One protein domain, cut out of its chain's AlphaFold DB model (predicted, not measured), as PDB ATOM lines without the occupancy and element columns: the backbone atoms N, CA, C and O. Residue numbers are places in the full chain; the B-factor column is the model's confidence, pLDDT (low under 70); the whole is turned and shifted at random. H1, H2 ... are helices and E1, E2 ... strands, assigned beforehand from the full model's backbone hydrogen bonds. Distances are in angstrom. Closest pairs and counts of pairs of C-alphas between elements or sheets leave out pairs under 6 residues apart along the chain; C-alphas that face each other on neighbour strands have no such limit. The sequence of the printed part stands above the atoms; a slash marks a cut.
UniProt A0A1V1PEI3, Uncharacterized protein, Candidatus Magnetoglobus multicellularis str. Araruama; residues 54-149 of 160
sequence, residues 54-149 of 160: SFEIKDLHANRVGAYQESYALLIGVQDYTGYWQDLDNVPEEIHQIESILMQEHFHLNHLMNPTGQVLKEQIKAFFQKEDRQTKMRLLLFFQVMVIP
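AT A GLANCE: This is residues 54 to 149 of the 160 residues of an uncharacterized protein of Candidatus Magnetoglobus multicellularis str. Araruama (UniProt A0A1V1PEI3). What shape does the model show? Three side-by-side parallel strands form a sheet, E4 E3 E5, between H1 over one face and H2 over the other, as three layers; beyond one end of the sheet lies the small antiparallel hairpin E1 and E2. How is it made up? The printed part has 96 residues with five named strands and two named helices, in the order E1 E2 E3 H1 E4 H2 E5, of mixed class. It is loose, with a radius of gyration of the C-alphas of 16.1 A, and elongated, spanning 52 by 28 by 26 A.

IN THESE COORDINATES: Where does it start? E1, residues 55 to 58, begins at C-alpha 55 (-61.498, 31.784, 8.422), and E2 is residues 64 to 68. What follows? E3 is residues 70 to 77, 23.3 A; H1 91 to 104, 20.2 A; E4 108 to 113, 16.8 A; H2 117 to 128, 17.0 A. E5, residues 137 to 144, 22.8 A, ends at C-alpha 144 (-69.574, 15.900, 27.293).

HOW THE PARTS SIT: How do the strands pair? In the hairpin, N 55 and O 68 are 2.9 A apart, within hydrogen-bond range, and E2 runs on into E3 at 62 degrees. E3, the inner strand, is parallel to E4 (N 108 and O 71, 2.8 A) and to E5 (N 72 and O 138, 2.9 A), both within hydrogen-bond range. Where are the helices? H1 runs along the strands at a height of 9.2 A over the sheet, its closest C-alphas to E3 being Val 91 and Gly 77, 6.0 A. H2 is on the opposite face at 9.9 A, also along the strands, with C-alphas of Phe 127 and Leu 74 closest, 7.3 A; in both helices every O i to N i+4 pair is within hydrogen-bond range. Which units form? E3, H1, E4 is a strand-helix-strand unit, two parallel neighbours with a helix between, and E4, H2, E5 a split one with E3 between its strands; both crossovers are right-handed.

THE WHOLE: How far does it reach? The two farthest C-alphas, of Asn 63 and Gly 83, are 52.6 A apart, and the printed part has no cut. Which link is long, and where is confidence low? The link E3 to H1, 13 residues, is long; pLDDT is under 70 at residues 130 to 134 and 149, and residues 129 to 134 stand free.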
ATOM      1  N   SER A  54     -61.596  30.181   3.910       70.88
ATOM      2  CA  SER A  54     -60.570  30.662   4.843       70.88
ATOM      3  C   SER A  54     -61.207  31.464   5.986       70.88
ATOM      4  O   SER A  54     -61.860  32.474   5.718       70.88
ATOM      5  N   PHE A  55     -60.988  31.071   7.243       81.25
ATOM      6  CA  PHE A  55     -61.498  31.784   8.422       81.25
ATOM      7  C   PHE A  55     -60.458  32.777   8.948       81.25
ATOM      8  O   PHE A  55     -59.375  32.372   9.373       81.25
ATOM      9  N   GLU A  56     -60.765  34.075   8.926       86.94
ATOM     10  CA  GLU A  56     -59.829  35.118   9.352       86.94
ATOM     11  C   GLU A  56     -59.598  35.121  10.868       86.94
ATOM     12  O   GLU A  56     -60.531  35.085  11.666       86.94
ATOM     13  N   ILE A  57     -58.333  35.241  11.263       85.19
ATOM     14  CA  ILE A  57     -57.943  35.487  12.651       85.19
ATOM     15  C   ILE A  57     -57.814  36.996  12.816       85.19
ATOM     16  O   ILE A  57     -57.046  37.634  12.087       85.19
ATOM     17  N   LYS A  58     -58.556  37.549  13.774       87.88
ATOM     18  CA  LYS A  58     -58.535  38.973  14.109       87.88
ATOM     19  C   LYS A  58     -57.951  39.194  15.500       87.88
ATOM     20  O   LYS A  58     -58.169  38.379  16.393       87.88
ATOM     21  N   ASP A  59     -57.194  40.275  15.665       89.12
ATOM     22  CA  ASP A  59     -56.748  40.737  16.982       89.12
ATOM     23  C   ASP A  59     -57.869  41.496  17.727       89.12
ATOM     24  O   ASP A  59     -58.986  41.649  17.228       89.12
ATOM     25  N   LEU A  60     -57.565  41.998  18.928       91.94
ATOM     26  CA  LEU A  60     -58.504  42.776  19.749       91.94
ATOM     27  C   LEU A  60     -58.953  44.098  19.097       91.94
ATOM     28  O   LEU A  60     -59.972  44.655  19.493       91.94
ATOM     29  N   HIS A  61     -58.218  44.592  18.100       94.19
ATOM     30  CA  HIS A  61     -58.537  45.797  17.334       94.19
ATOM     31  C   HIS A  61     -59.185  45.466  15.980       94.19
ATOM     32  O   HIS A  61     -59.295  46.337  15.119       94.19
ATOM     33  N   ALA A  62     -59.612  44.214  15.784       88.94
ATOM     34  CA  ALA A  62     -60.181  43.686  14.548       88.94
ATOM     35  C   ALA A  62     -59.232  43.676  13.331       88.94
ATOM     36  O   ALA A  62     -59.688  43.468  12.203       88.94
ATOM     37  N   ASN A  63     -57.920  43.825  13.532       91.75
ATOM     38  CA  ASN A  63     -56.941  43.690  12.457       91.75
ATOM     39  C   ASN A  63     -56.764  42.220  12.086       91.75
ATOM     40  O   ASN A  63     -56.623  41.358  12.957       91.75
ATOM     41  N   ARG A  64     -56.703  41.929  10.785       90.25
ATOM     42  CA  ARG A  64     -56.418  40.581  10.286       90.25
ATOM     43  C   ARG A  64     -54.957  40.216  10.559       90.25
ATOM     44  O   ARG A  64     -54.050  40.802   9.978       90.25
ATOM     45  N   VAL A  65     -54.743  39.195  11.386       90.75
ATOM     46  CA  VAL A  65     -53.409  38.675  11.748       90.75
ATOM     47  C   VAL A  65     -53.123  37.293  11.155       90.75
ATOM     48  O   VAL A  65     -52.002  36.792  11.225       90.75
ATOM     49  N   GLY A  66     -54.117  36.662  10.527       86.88
ATOM     50  CA  GLY A  66     -53.950  35.368   9.877       86.88
ATOM     51  C   GLY A  66     -55.251  34.814   9.313       86.88
ATOM     52  O   GLY A  66     -56.268  35.506   9.267       86.88
ATOM     53  N   ALA A  67     -55.207  33.562   8.869       86.50
ATOM     54  CA  ALA A  67     -56.395  32.796   8.526       86.50
ATOM     55  C   ALA A  67     -56.148  31.298   8.740       86.50
ATOM     56  O   ALA A  67     -55.030  30.821   8.516       86.50
ATOM     57  N   TYR A  68     -57.191  30.585   9.150       87.50
ATOM     58  CA  TYR A  68     -57.263  29.131   9.059       87.50
ATOM     59  C   TYR A  68     -57.777  28.737   7.677       87.50
ATOM     60  O   TYR A  68     -58.611  29.433   7.102       87.50
ATOM     61  N   GLN A  69     -57.260  27.640   7.145       86.44
ATOM     62  CA  GLN A  69     -57.663  27.088   5.852       86.44
ATOM     63  C   GLN A  69     -58.771  26.050   6.008       86.44
ATOM     64  O   GLN A  69     -59.621  25.941   5.135       86.44
ATOM     65  N   GLU A  70     -58.777  25.322   7.127       86.38
ATOM     66  CA  GLU A  70     -59.741  24.258   7.399       86.38
ATOM     67  C   GLU A  70     -60.135  24.260   8.879       86.38
ATOM     68  O   GLU A  70     -59.338  24.637   9.747       86.38
ATOM     69  N   SER A  71     -61.360  23.824   9.172       89.94
ATOM     70  CA  SER A  71     -61.896  23.723  10.533       89.94
ATOM     71  C   SER A  71     -62.380  22.305  10.800       89.94
ATOM     72  O   SER A  71     -63.219  21.801  10.065       89.94
ATOM     73  N   TYR A  72     -61.881  21.662  11.851       92.56
ATOM     74  CA  TYR A  72     -62.285  20.311  12.240       92.56
ATOM     75  C   TYR A  72     -62.719  20.280  13.691       92.56
ATOM     76  O   TYR A  72     -62.065  20.888  14.541       92.56
ATOM     77  N   ALA A  73     -63.789  19.544  13.980       95.62
ATOM     78  CA  ALA A  73     -64.179  19.262  15.347       95.62
ATOM     79  C   ALA A  73     -64.363  17.767  15.587       95.62
ATOM     80  O   ALA A  73     -64.898  17.047  14.743       95.62
ATOM     81  N   LEU A  74     -63.931  17.325  16.764       96.38
ATOM     82  CA  LEU A  74     -64.240  16.014  17.312       96.38
ATOM     83  C   LEU A  74     -65.141  16.218  18.535       96.38
ATOM     84  O   LEU A  74     -64.717  16.817  19.526       96.38
ATOM     85  N   LEU A  75     -66.386  15.752  18.436       97.62
ATOM     86  CA  LEU A  75     -67.400  15.836  19.486       97.62
ATOM     87  C   LEU A  75     -67.517  14.478  20.169       97.62
ATOM     88  O   LEU A  75     -67.758  13.474  19.506       97.62
ATOM     89  N   ILE A  76     -67.325  14.424  21.483       97.00
ATOM     90  CA  ILE A  76     -67.329  13.173  22.242       97.00
ATOM     91  C   ILE A  76     -68.411  13.253  23.307       97.00
ATOM     92  O   ILE A  76     -68.331  14.095  24.200       97.00
ATOM     93  N   GLY A  77     -69.393  12.359  23.224       96.31
ATOM     94  CA  GLY A  77     -70.466  12.229  24.204       96.31
ATOM     95  C   GLY A  77     -70.427  10.859  24.870       96.31
ATOM     96  O   GLY A  77     -70.364   9.839  24.185       96.31
ATOM     97  N   VAL A  78     -70.464  10.812  26.201       94.81
ATOM     98  CA  VAL A  78     -70.645   9.562  26.952       94.81
ATOM     99  C   VAL A  78     -71.874   9.711  27.833       94.81
ATOM    100  O   VAL A  78     -71.899  10.566  28.713       94.81
ATOM    101  N   GLN A  79     -72.871   8.872  27.576       93.88
ATOM    102  CA  GLN A  79     -74.140   8.843  28.296       93.88
ATOM    103  C   GLN A  79     -74.437   7.508  28.963       93.88
ATOM    104  O   GLN A  79     -75.081   7.516  29.997       93.88
ATOM    105  N   ASP A  80     -74.007   6.394  28.366       91.44
ATOM    106  CA  ASP A  80     -74.373   5.042  28.796       91.44
ATOM    107  C   ASP A  80     -73.270   4.519  29.708       91.44
ATOM    108  O   ASP A  80     -72.184   4.126  29.253       91.44
ATOM    109  N   TYR A  81     -73.513   4.613  31.011       88.38
ATOM    110  CA  TYR A  81     -72.561   4.197  32.018       88.38
ATOM    111  C   TYR A  81     -72.979   2.868  32.636       88.38
ATOM    112  O   TYR A  81     -74.058   2.687  33.183       88.38
ATOM    113  N   THR A  82     -72.040   1.927  32.657       86.19
ATOM    114  CA  THR A  82     -72.251   0.653  33.348       86.19
ATOM    115  C   THR A  82     -71.917   0.765  34.841       86.19
ATOM    116  O   THR A  82     -70.995   1.478  35.252       86.19
ATOM    117  N   GLY A  83     -72.637   0.009  35.677       84.06
ATOM    118  CA  GLY A  83     -72.367  -0.105  37.113       84.06
ATOM    119  C   GLY A  83     -73.197   0.852  37.973       84.06
ATOM    120  O   GLY A  83     -74.417   0.841  37.902       84.06
ATOM    121  N   TYR A  84     -72.534   1.614  38.848       85.06
ATOM    122  CA  TYR A  84     -73.186   2.495  39.837       85.06
ATOM    123  C   TYR A  84     -73.387   3.935  39.355       85.06
ATOM    124  O   TYR A  84     -73.817   4.794  40.126       85.06
ATOM    125  N   TRP A  85     -73.012   4.218  38.115       85.69
ATOM    126  CA  TRP A  85     -73.122   5.545  37.535       85.69
ATOM    127  C   TRP A  85     -74.475   5.688  36.856       85.69
ATOM    128  O   TRP A  85     -74.974   4.735  36.268       85.69
ATOM    129  N   GLN A  86     -75.073   6.866  36.994       87.19
ATOM    130  CA  GLN A  86     -76.309   7.193  36.297       87.19
ATOM    131  C   GLN A  86     -75.992   7.568  34.857       87.19
ATOM    132  O   GLN A  86     -74.976   8.219  34.595       87.19
ATOM    133  N   ASP A  87     -76.888   7.182  33.959       90.12
ATOM    134  CA  ASP A  87     -76.833   7.620  32.576       90.12
ATOM    135  C   ASP A  87     -77.078   9.130  32.470       90.12
ATOM    136  O   ASP A  87     -77.718   9.746  33.329       90.12
ATOM    137  N   LEU A  88     -76.533   9.734  31.415       90.44
ATOM    138  CA  LEU A  88     -76.679  11.161  31.133       90.44
ATOM    139  C   LEU A  88     -77.574  11.371  29.906       90.44
ATOM    140  O   LEU A  88     -77.091  11.482  28.779       90.44
ATOM    141  N   ASP A  89     -78.885  11.454  30.131       89.81
ATOM    142  CA  ASP A  89     -79.897  11.521  29.064       89.81
ATOM    143  C   ASP A  89     -79.793  12.768  28.165       89.81
ATOM    144  O   ASP A  89     -80.262  12.768  27.027       89.81
ATOM    145  N   ASN A  90     -79.181  13.849  28.656       93.50
ATOM    146  CA  ASN A  90     -79.049  15.122  27.939       93.50
ATOM    147  C   ASN A  90     -77.913  15.136  26.903       93.50
ATOM    148  O   ASN A  90     -77.891  15.999  26.024       93.50
ATOM    149  N   VAL A  91     -76.965  14.199  26.980       94.38
ATOM    150  CA  VAL A  91     -75.739  14.248  26.165       94.38
ATOM    151  C   VAL A  91     -76.010  14.179  24.660       94.38
ATOM    152  O   VAL A  91     -75.408  14.973  23.936       94.38
ATOM    153  N   PRO A  92     -76.886  13.301  24.132       94.81
ATOM    154  CA  PRO A  92     -77.148  13.264  22.695       94.81
ATOM    155  C   PRO A  92     -77.720  14.579  22.177       94.81
ATOM    156  O   PRO A  92     -77.334  15.035  21.102       94.81
ATOM    157  N   GLU A  93     -78.624  15.194  22.944       95.44
ATOM    158  CA  GLU A  93     -79.251  16.453  22.558       95.44
ATOM    159  C   GLU A  93     -78.223  17.588  22.519       95.44
ATOM    160  O   GLU A  93     -78.151  18.328  21.539       95.44
ATOM    161  N   GLU A  94     -77.372  17.693  23.538       95.31
ATOM    162  CA  GLU A  94     -76.324  18.714  23.595       95.31
ATOM    163  C   GLU A  94     -75.283  18.543  22.483       95.31
ATOM    164  O   GLU A  94     -74.893  19.522  21.841       95.31
ATOM    165  N   ILE A  95     -74.868  17.303  22.201       96.75
ATOM    166  CA  ILE A  95     -73.964  17.006  21.084       96.75
ATOM    167  C   ILE A  95     -74.601  17.436  19.759       96.75
ATOM    168  O   ILE A  95     -73.934  18.095  18.964       96.75
ATOM    169  N   HIS A  96     -75.886  17.148  19.543       96.00
ATOM    170  CA  HIS A  96     -76.605  17.537  18.328       96.00
ATOM    171  C   HIS A  96     -76.753  19.065  18.177       96.00
ATOM    172  O   HIS A  96     -76.624  19.611  17.075       96.00
ATOM    173  N   GLN A  97     -76.997  19.786  19.275       96.62
ATOM    174  CA  GLN A  97     -77.050  21.251  19.264       96.62
ATOM    175  C   GLN A  97     -75.694  21.854  18.869       96.62
ATOM    176  O   GLN A  97     -75.628  22.741  18.016       96.62
ATOM    177  N   ILE A  98     -74.603  21.338  19.440       96.62
ATOM    178  CA  ILE A  98     -73.241  21.784  19.122       96.62
ATOM    179  C   ILE A  98     -72.870  21.423  17.684       96.62
ATOM    180  O   ILE A  98     -72.292  22.249  16.979       96.62
ATOM    181  N   GLU A  99     -73.230  20.223  17.226       95.81
ATOM    182  CA  GLU A  99     -73.038  19.787  15.844       95.81
ATOM    183  C   GLU A  99     -73.676  20.785  14.872       95.81
ATOM    184  O   GLU A  99     -73.000  21.309  13.986       95.81
ATOM    185  N   SER A 100     -74.936  21.152  15.114       95.81
ATOM    186  CA  SER A 100     -75.675  22.114  14.286       95.81
ATOM    187  C   SER A 100     -74.979  23.478  14.203       95.81
ATOM    188  O   SER A 100     -74.834  24.032  13.112       95.81
ATOM    189  N   ILE A 101     -74.506  24.006  15.338       96.12
ATOM    190  CA  ILE A 101     -73.791  25.292  15.399       96.12
ATOM    191  C   ILE A 101     -72.467  25.210  14.632       96.12
ATOM    192  O   ILE A 101     -72.136  26.089  13.842       96.12
ATOM    193  N   LEU A 102     -71.698  24.140  14.824       94.62
ATOM    194  CA  LEU A 102     -70.385  24.014  14.196       94.62
ATOM    195  C   LEU A 102     -70.473  23.747  12.689       94.62
ATOM    196  O   LEU A 102     -69.611  24.215  11.945       94.62
ATOM    197  N   MET A 103     -71.521  23.062  12.219       92.38
ATOM    198  CA  MET A 103     -71.797  22.926  10.785       92.38
ATOM    199  C   MET A 103     -72.076  24.285  10.136       92.38
ATOM    200  O   MET A 103     -71.577  24.550   9.040       92.38
ATOM    201  N   GLN A 104     -72.834  25.157  10.811       92.06
ATOM    202  CA  GLN A 104     -73.073  26.532  10.353       92.06
ATOM    203  C   GLN A 104     -71.773  27.348  10.299       92.06
ATOM    204  O   GLN A 104     -71.585  28.142   9.383       92.06
ATOM    205  N   GLU A 105     -70.843  27.076  11.214       90.00
ATOM    206  CA  GLU A 105     -69.507  27.687  11.279       90.00
ATOM    207  C   GLU A 105     -68.445  26.967  10.421       90.00
ATOM    208  O   GLU A 105     -67.236  27.143  10.627       90.00
ATOM    209  N   HIS A 106     -68.884  26.159   9.449       90.00
ATOM    210  CA  HIS A 106     -68.048  25.471   8.461       90.00
ATOM    211  C   HIS A 106     -67.000  24.510   9.051       90.00
ATOM    212  O   HIS A 106     -65.919  24.326   8.486       90.00
ATOM    213  N   PHE A 107     -67.294  23.876  10.186       92.81
ATOM    214  CA  PHE A 107     -66.471  22.782  10.692       92.81
ATOM    215  C   PHE A 107     -66.807  21.454  10.005       92.81
ATOM    216  O   PHE A 107     -67.965  21.093   9.816       92.81
ATOM    217  N   HIS A 108     -65.769  20.674   9.722       91.75
ATOM    218  CA  HIS A 108     -65.870  19.252   9.426       91.75
ATOM    219  C   HIS A 108     -65.951  18.473  10.740       91.75
ATOM    220  O   HIS A 108     -65.035  18.540  11.567       91.75
ATOM    221  N   LEU A 109     -67.040  17.738  10.934       93.31
ATOM    222  CA  LEU A 109     -67.368  17.131  12.218       93.31
ATOM    223  C   LEU A 109     -67.142  15.625  12.209       93.31
ATOM    224  O   LEU A 109     -67.454  14.935  11.241       93.31
ATOM    225  N   ASN A 110     -66.615  15.128  13.321       94.06
ATOM    226  CA  ASN A 110     -66.651  13.725  13.691       94.06
ATOM    227  C   ASN A 110     -67.285  13.650  15.082       94.06
ATOM    228  O   ASN A 110     -66.789  14.297  16.006       94.06
ATOM    229  N   HIS A 111     -68.375  12.905  15.236       93.94
ATOM    230  CA  HIS A 111     -68.992  12.681  16.538       93.94
ATOM    231  C   HIS A 111     -68.714  11.253  17.011       93.94
ATOM    232  O   HIS A 111     -68.675  10.309  16.222       93.94
ATOM    233  N   LEU A 112     -68.522  11.083  18.315       95.94
ATOM    234  CA  LEU A 112     -68.179   9.811  18.930       95.94
ATOM    235  C   LEU A 112     -69.011   9.614  20.199       95.94
ATOM    236  O   LEU A 112     -68.718  10.201  21.240       95.94
ATOM    237  N   MET A 113     -70.042   8.776  20.097       96.12
ATOM    238  CA  MET A 113     -70.944   8.454  21.204       96.12
ATOM    239  C   MET A 113     -70.524   7.164  21.908       96.12
ATOM    240  O   MET A 113     -70.216   6.169  21.253       96.12
ATOM    241  N   ASN A 114     -70.525   7.191  23.242       95.31
ATOM    242  CA  ASN A 114     -70.211   6.063  24.124       95.31
ATOM    243  C   ASN A 114     -68.949   5.258  23.724       95.31
ATOM    244  O   ASN A 114     -68.991   4.024  23.700       95.31
ATOM    245  N   PRO A 115     -67.809   5.897  23.382       95.25
ATOM    246  CA  PRO A 115     -66.611   5.149  23.029       95.25
ATOM    247  C   PRO A 115     -66.044   4.383  24.224       95.25
ATOM    248  O   PRO A 115     -66.016   4.868  25.355       95.25
ATOM    249  N   THR A 116     -65.447   3.224  23.949       93.44
ATOM    250  CA  THR A 116     -64.535   2.602  24.913       93.44
ATOM    251  C   THR A 116     -63.281   3.465  25.081       93.44
ATOM    252  O   THR A 116     -62.903   4.230  24.189       93.44
ATOM    253  N   GLY A 117     -62.565   3.304  26.197       91.12
ATOM    254  CA  GLY A 117     -61.319   4.045  26.431       91.12
ATOM    255  C   GLY A 117     -60.261   3.832  25.337       91.12
ATOM    256  O   GLY A 117     -59.503   4.751  25.025       91.12
ATOM    257  N   GLN A 118     -60.231   2.649  24.714       95.94
ATOM    258  CA  GLN A 118     -59.339   2.371  23.588       95.94
ATOM    259  C   GLN A 118     -59.759   3.147  22.333       95.94
ATOM    260  O   GLN A 118     -58.925   3.842  21.754       95.94
ATOM    261  N   VAL A 119     -61.042   3.085  21.960       96.31
ATOM    262  CA  VAL A 119     -61.577   3.809  20.795       96.31
ATOM    263  C   VAL A 119     -61.366   5.311  20.958       96.31
ATOM    264  O   VAL A 119     -60.867   5.964  20.048       96.31
ATOM    265  N   LEU A 120     -61.651   5.857  22.143       94.94
ATOM    266  CA  LEU A 120     -61.433   7.269  22.450       94.94
ATOM    267  C   LEU A 120     -59.973   7.685  22.223       94.94
ATOM    268  O   LEU A 120     -59.694   8.681  21.555       94.94
ATOM    269  N   LYS A 121     -59.027   6.904  22.755       94.56
ATOM    270  CA  LYS A 121     -57.591   7.166  22.610       94.56
ATOM    271  C   LYS A 121     -57.155   7.150  21.146       94.56
ATOM    272  O   LYS A 121     -56.375   8.007  20.729       94.56
ATOM    273  N   GLU A 122     -57.623   6.172  20.382       95.31
ATOM    274  CA  GLU A 122     -57.298   6.032  18.963       95.31
ATOM    275  C   GLU A 122     -57.880   7.183  18.138       95.31
ATOM    276  O   GLU A 122     -57.156   7.769  17.334       95.31
ATOM    277  N   GLN A 123     -59.130   7.576  18.395       94.31
ATOM    278  CA  GLN A 123     -59.789   8.680  17.694       94.31
ATOM    279  C   GLN A 123     -59.142  10.032  17.997       94.31
ATOM    280  O   GLN A 123     -58.870  10.793  17.073       94.31
ATOM    281  N   ILE A 124     -58.800  10.317  19.259       93.56
ATOM    282  CA  ILE A 124     -58.063  11.541  19.614       93.56
ATOM    283  C   ILE A 124     -56.697  11.560  18.923       93.56
ATOM    284  O   ILE A 124     -56.296  12.577  18.356       93.56
ATOM    285  N   LYS A 125     -55.973  10.435  18.931       92.69
ATOM    286  CA  LYS A 125     -54.683  10.332  18.242       92.69
ATOM    287  C   LYS A 125     -54.846  10.602  16.745       92.69
ATOM    288  O   LYS A 125     -54.101  11.414  16.207       92.69
ATOM    289  N   ALA A 126     -55.818   9.967  16.094       90.75
ATOM    290  CA  ALA A 126     -56.098  10.162  14.674       90.75
ATOM    291  C   ALA A 126     -56.489  11.614  14.355       90.75
ATOM    292  O   ALA A 126     -56.022  12.168  13.363       90.75
ATOM    293  N   PHE A 127     -57.268  12.260  15.227       90.56
ATOM    294  CA  PHE A 127     -57.700  13.646  15.062       90.56
ATOM    295  C   PHE A 127     -56.527  14.633  14.974       90.56
ATOM    296  O   PHE A 127     -56.556  15.549  14.154       90.56
ATOM    297  N   PHE A 128     -55.470  14.418  15.765       87.44
ATOM    298  CA  PHE A 128     -54.257  15.245  15.728       87.44
ATOM    299  C   PHE A 128     -53.213  14.784  14.702       87.44
ATOM    300  O   PHE A 128     -52.324  15.557  14.347       87.44
ATOM    301  N   GLN A 129     -53.284  13.542  14.219       84.25
ATOM    302  CA  GLN A 129     -52.321  12.966  13.274       84.25
ATOM    303  C   GLN A 129     -52.646  13.270  11.807       84.25
ATOM    304  O   GLN A 129     -52.471  12.419  10.939       84.25
ATOM    305  N   LYS A 130     -53.085  14.494  11.502       68.19
ATOM    306  CA  LYS A 130     -53.256  14.908  10.107       68.19
ATOM    307  C   LYS A 130     -51.897  15.081   9.436       68.19
ATOM    308  O   LYS A 130     -51.002  15.721   9.985       68.19
ATOM    309  N   GLU A 131     -51.749  14.459   8.268       61.97
ATOM    310  CA  GLU A 131     -50.467  14.294   7.567       61.97
ATOM    311  C   GLU A 131     -49.833  15.624   7.135       61.97
ATOM    312  O   GLU A 131     -48.610  15.707   7.008       61.97
ATOM    313  N   ASP A 132     -50.632  16.682   6.980       62.59
ATOM    314  CA  ASP A 132     -50.144  17.978   6.529       62.59
ATOM    315  C   ASP A 132     -49.936  18.979   7.677       62.59
ATOM    316  O   ASP A 132     -50.859  19.637   8.156       62.59
ATOM    317  N   ARG A 133     -48.671  19.125   8.085       58.41
ATOM    318  CA  ARG A 133     -48.229  20.120   9.075       58.41
ATOM    319  C   ARG A 133     -48.171  21.551   8.529       58.41
ATOM    320  O   ARG A 133     -47.922  22.463   9.315       58.41
ATOM    321  N   GLN A 134     -48.323  21.763   7.218       63.84
ATOM    322  CA  GLN A 134     -48.277  23.100   6.614       63.84
ATOM    323  C   GLN A 134     -49.650  23.775   6.557       63.84
ATOM    324  O   GLN A 134     -49.714  25.008   6.530       63.84
ATOM    325  N   THR A 135     -50.737  23.002   6.599       75.12
ATOM    326  CA  THR A 135     -52.092  23.558   6.625       75.12
ATOM    327  C   THR A 135     -52.387  24.209   7.981       75.12
ATOM    328  O   THR A 135     -52.242  23.605   9.046       75.12
ATOM    329  N   LYS A 136     -52.848  25.465   7.960       83.50
ATOM    330  CA  LYS A 136     -53.318  26.188   9.153       83.50
ATOM    331  C   LYS A 136     -54.718  25.701   9.518       83.50
ATOM    332  O   LYS A 136     -55.708  26.245   9.035       83.50
ATOM    333  N   MET A 137     -54.803  24.688  10.372       86.50
ATOM    334  CA  MET A 137     -56.073  24.086  10.789       86.50
ATOM    335  C   MET A 137     -56.585  24.679  12.109       86.50
ATOM    336  O   MET A 137     -55.821  24.859  13.059       86.50
ATOM    337  N   ARG A 138     -57.893  24.934  12.185       89.12
ATOM    338  CA  ARG A 138     -58.621  25.200  13.431       89.12
ATOM    339  C   ARG A 138     -59.165  23.873  13.949       89.12
ATOM    340  O   ARG A 138     -60.006  23.264  13.297       89.12
ATOM    341  N   LEU A 139     -58.670  23.412  15.095       91.44
ATOM    342  CA  LEU A 139     -59.104  22.157  15.713       91.44
ATOM    343  C   LEU A 139     -59.932  22.454  16.966       91.44
ATOM    344  O   LEU A 139     -59.481  23.199  17.834       91.44
ATOM    345  N   LEU A 140     -61.115  21.852  17.065       93.81
ATOM    346  CA  LEU A 140     -61.972  21.890  18.247       93.81
ATOM    347  C   LEU A 140     -62.147  20.470  18.794       93.81
ATOM    348  O   LEU A 140     -62.489  19.547  18.060       93.81
ATOM    349  N   LEU A 141     -61.931  20.296  20.091       94.88
ATOM    350  CA  LEU A 141     -62.203  19.042  20.782       94.88
ATOM    351  C   LEU A 141     -63.215  19.328  21.883       94.88
ATOM    352  O   LEU A 141     -62.938  20.129  22.775       94.88
ATOM    353  N   PHE A 142     -64.383  18.700  21.795       95.56
ATOM    354  CA  PHE A 142     -65.466  18.882  22.752       95.56
ATOM    355  C   PHE A 142     -65.762  17.563  23.460       95.56
ATOM    356  O   PHE A 142     -65.865  16.518  22.819       95.56
ATOM    357  N   PHE A 143     -65.913  17.632  24.779       93.38
ATOM    358  CA  PHE A 143     -66.268  16.495  25.613       93.38
ATOM    359  C   PHE A 143     -67.517  16.836  26.400       93.38
ATOM    360  O   PHE A 143     -67.513  17.819  27.139       93.38
ATOM    361  N   GLN A 144     -68.517  15.968  26.307       93.06
ATOM    362  CA  GLN A 144     -69.574  15.900  27.293       93.06
ATOM    363  C   GLN A 144     -69.578  14.522  27.942       93.06
ATOM    364  O   GLN A 144     -70.003  13.523  27.360       93.06
ATOM    365  N   VAL A 145     -68.992  14.479  29.135       89.25
ATOM    366  CA  VAL A 145     -68.714  13.263  29.896       89.25
ATOM    367  C   VAL A 145     -68.754  13.581  31.386       89.25
ATOM    368  O   VAL A 145     -68.430  14.691  31.811       89.25
ATOM    369  N   MET A 146     -69.049  12.582  32.207       85.50
ATOM    370  CA  MET A 146     -68.831  12.672  33.643       85.50
ATOM    371  C   MET A 146     -67.328  12.758  33.967       85.50
ATOM    372  O   MET A 146     -66.522  11.957  33.484       85.50
ATOM    373  N   VAL A 147     -66.941  13.712  34.820       76.94
ATOM    374  CA  VAL A 147     -65.542  13.943  35.219       76.94
ATOM    375  C   VAL A 147     -65.320  13.512  36.666       76.94
ATOM    376  O   VAL A 147     -66.009  13.972  37.574       76.94
ATOM    377  N   ILE A 148     -64.306  12.673  36.901       71.94
ATOM    378  CA  ILE A 148     -63.879  12.279  38.250       71.94
ATOM    379  C   ILE A 148     -62.550  12.977  38.574       71.94
ATOM    380  O   ILE A 148     -61.541  12.711  37.912       71.94
ATOM    381  N   PRO A 149     -62.495  13.845  39.599       69.94
ATOM    382  CA  PRO A 149     -61.248  14.477  40.005       69.94
ATOM    383  C   PRO A 149     -60.303  13.447  40.635       69.94
ATOM    384  O   PRO A 149     -60.687  12.655  41.497       69.94
TER     385      PRO A 149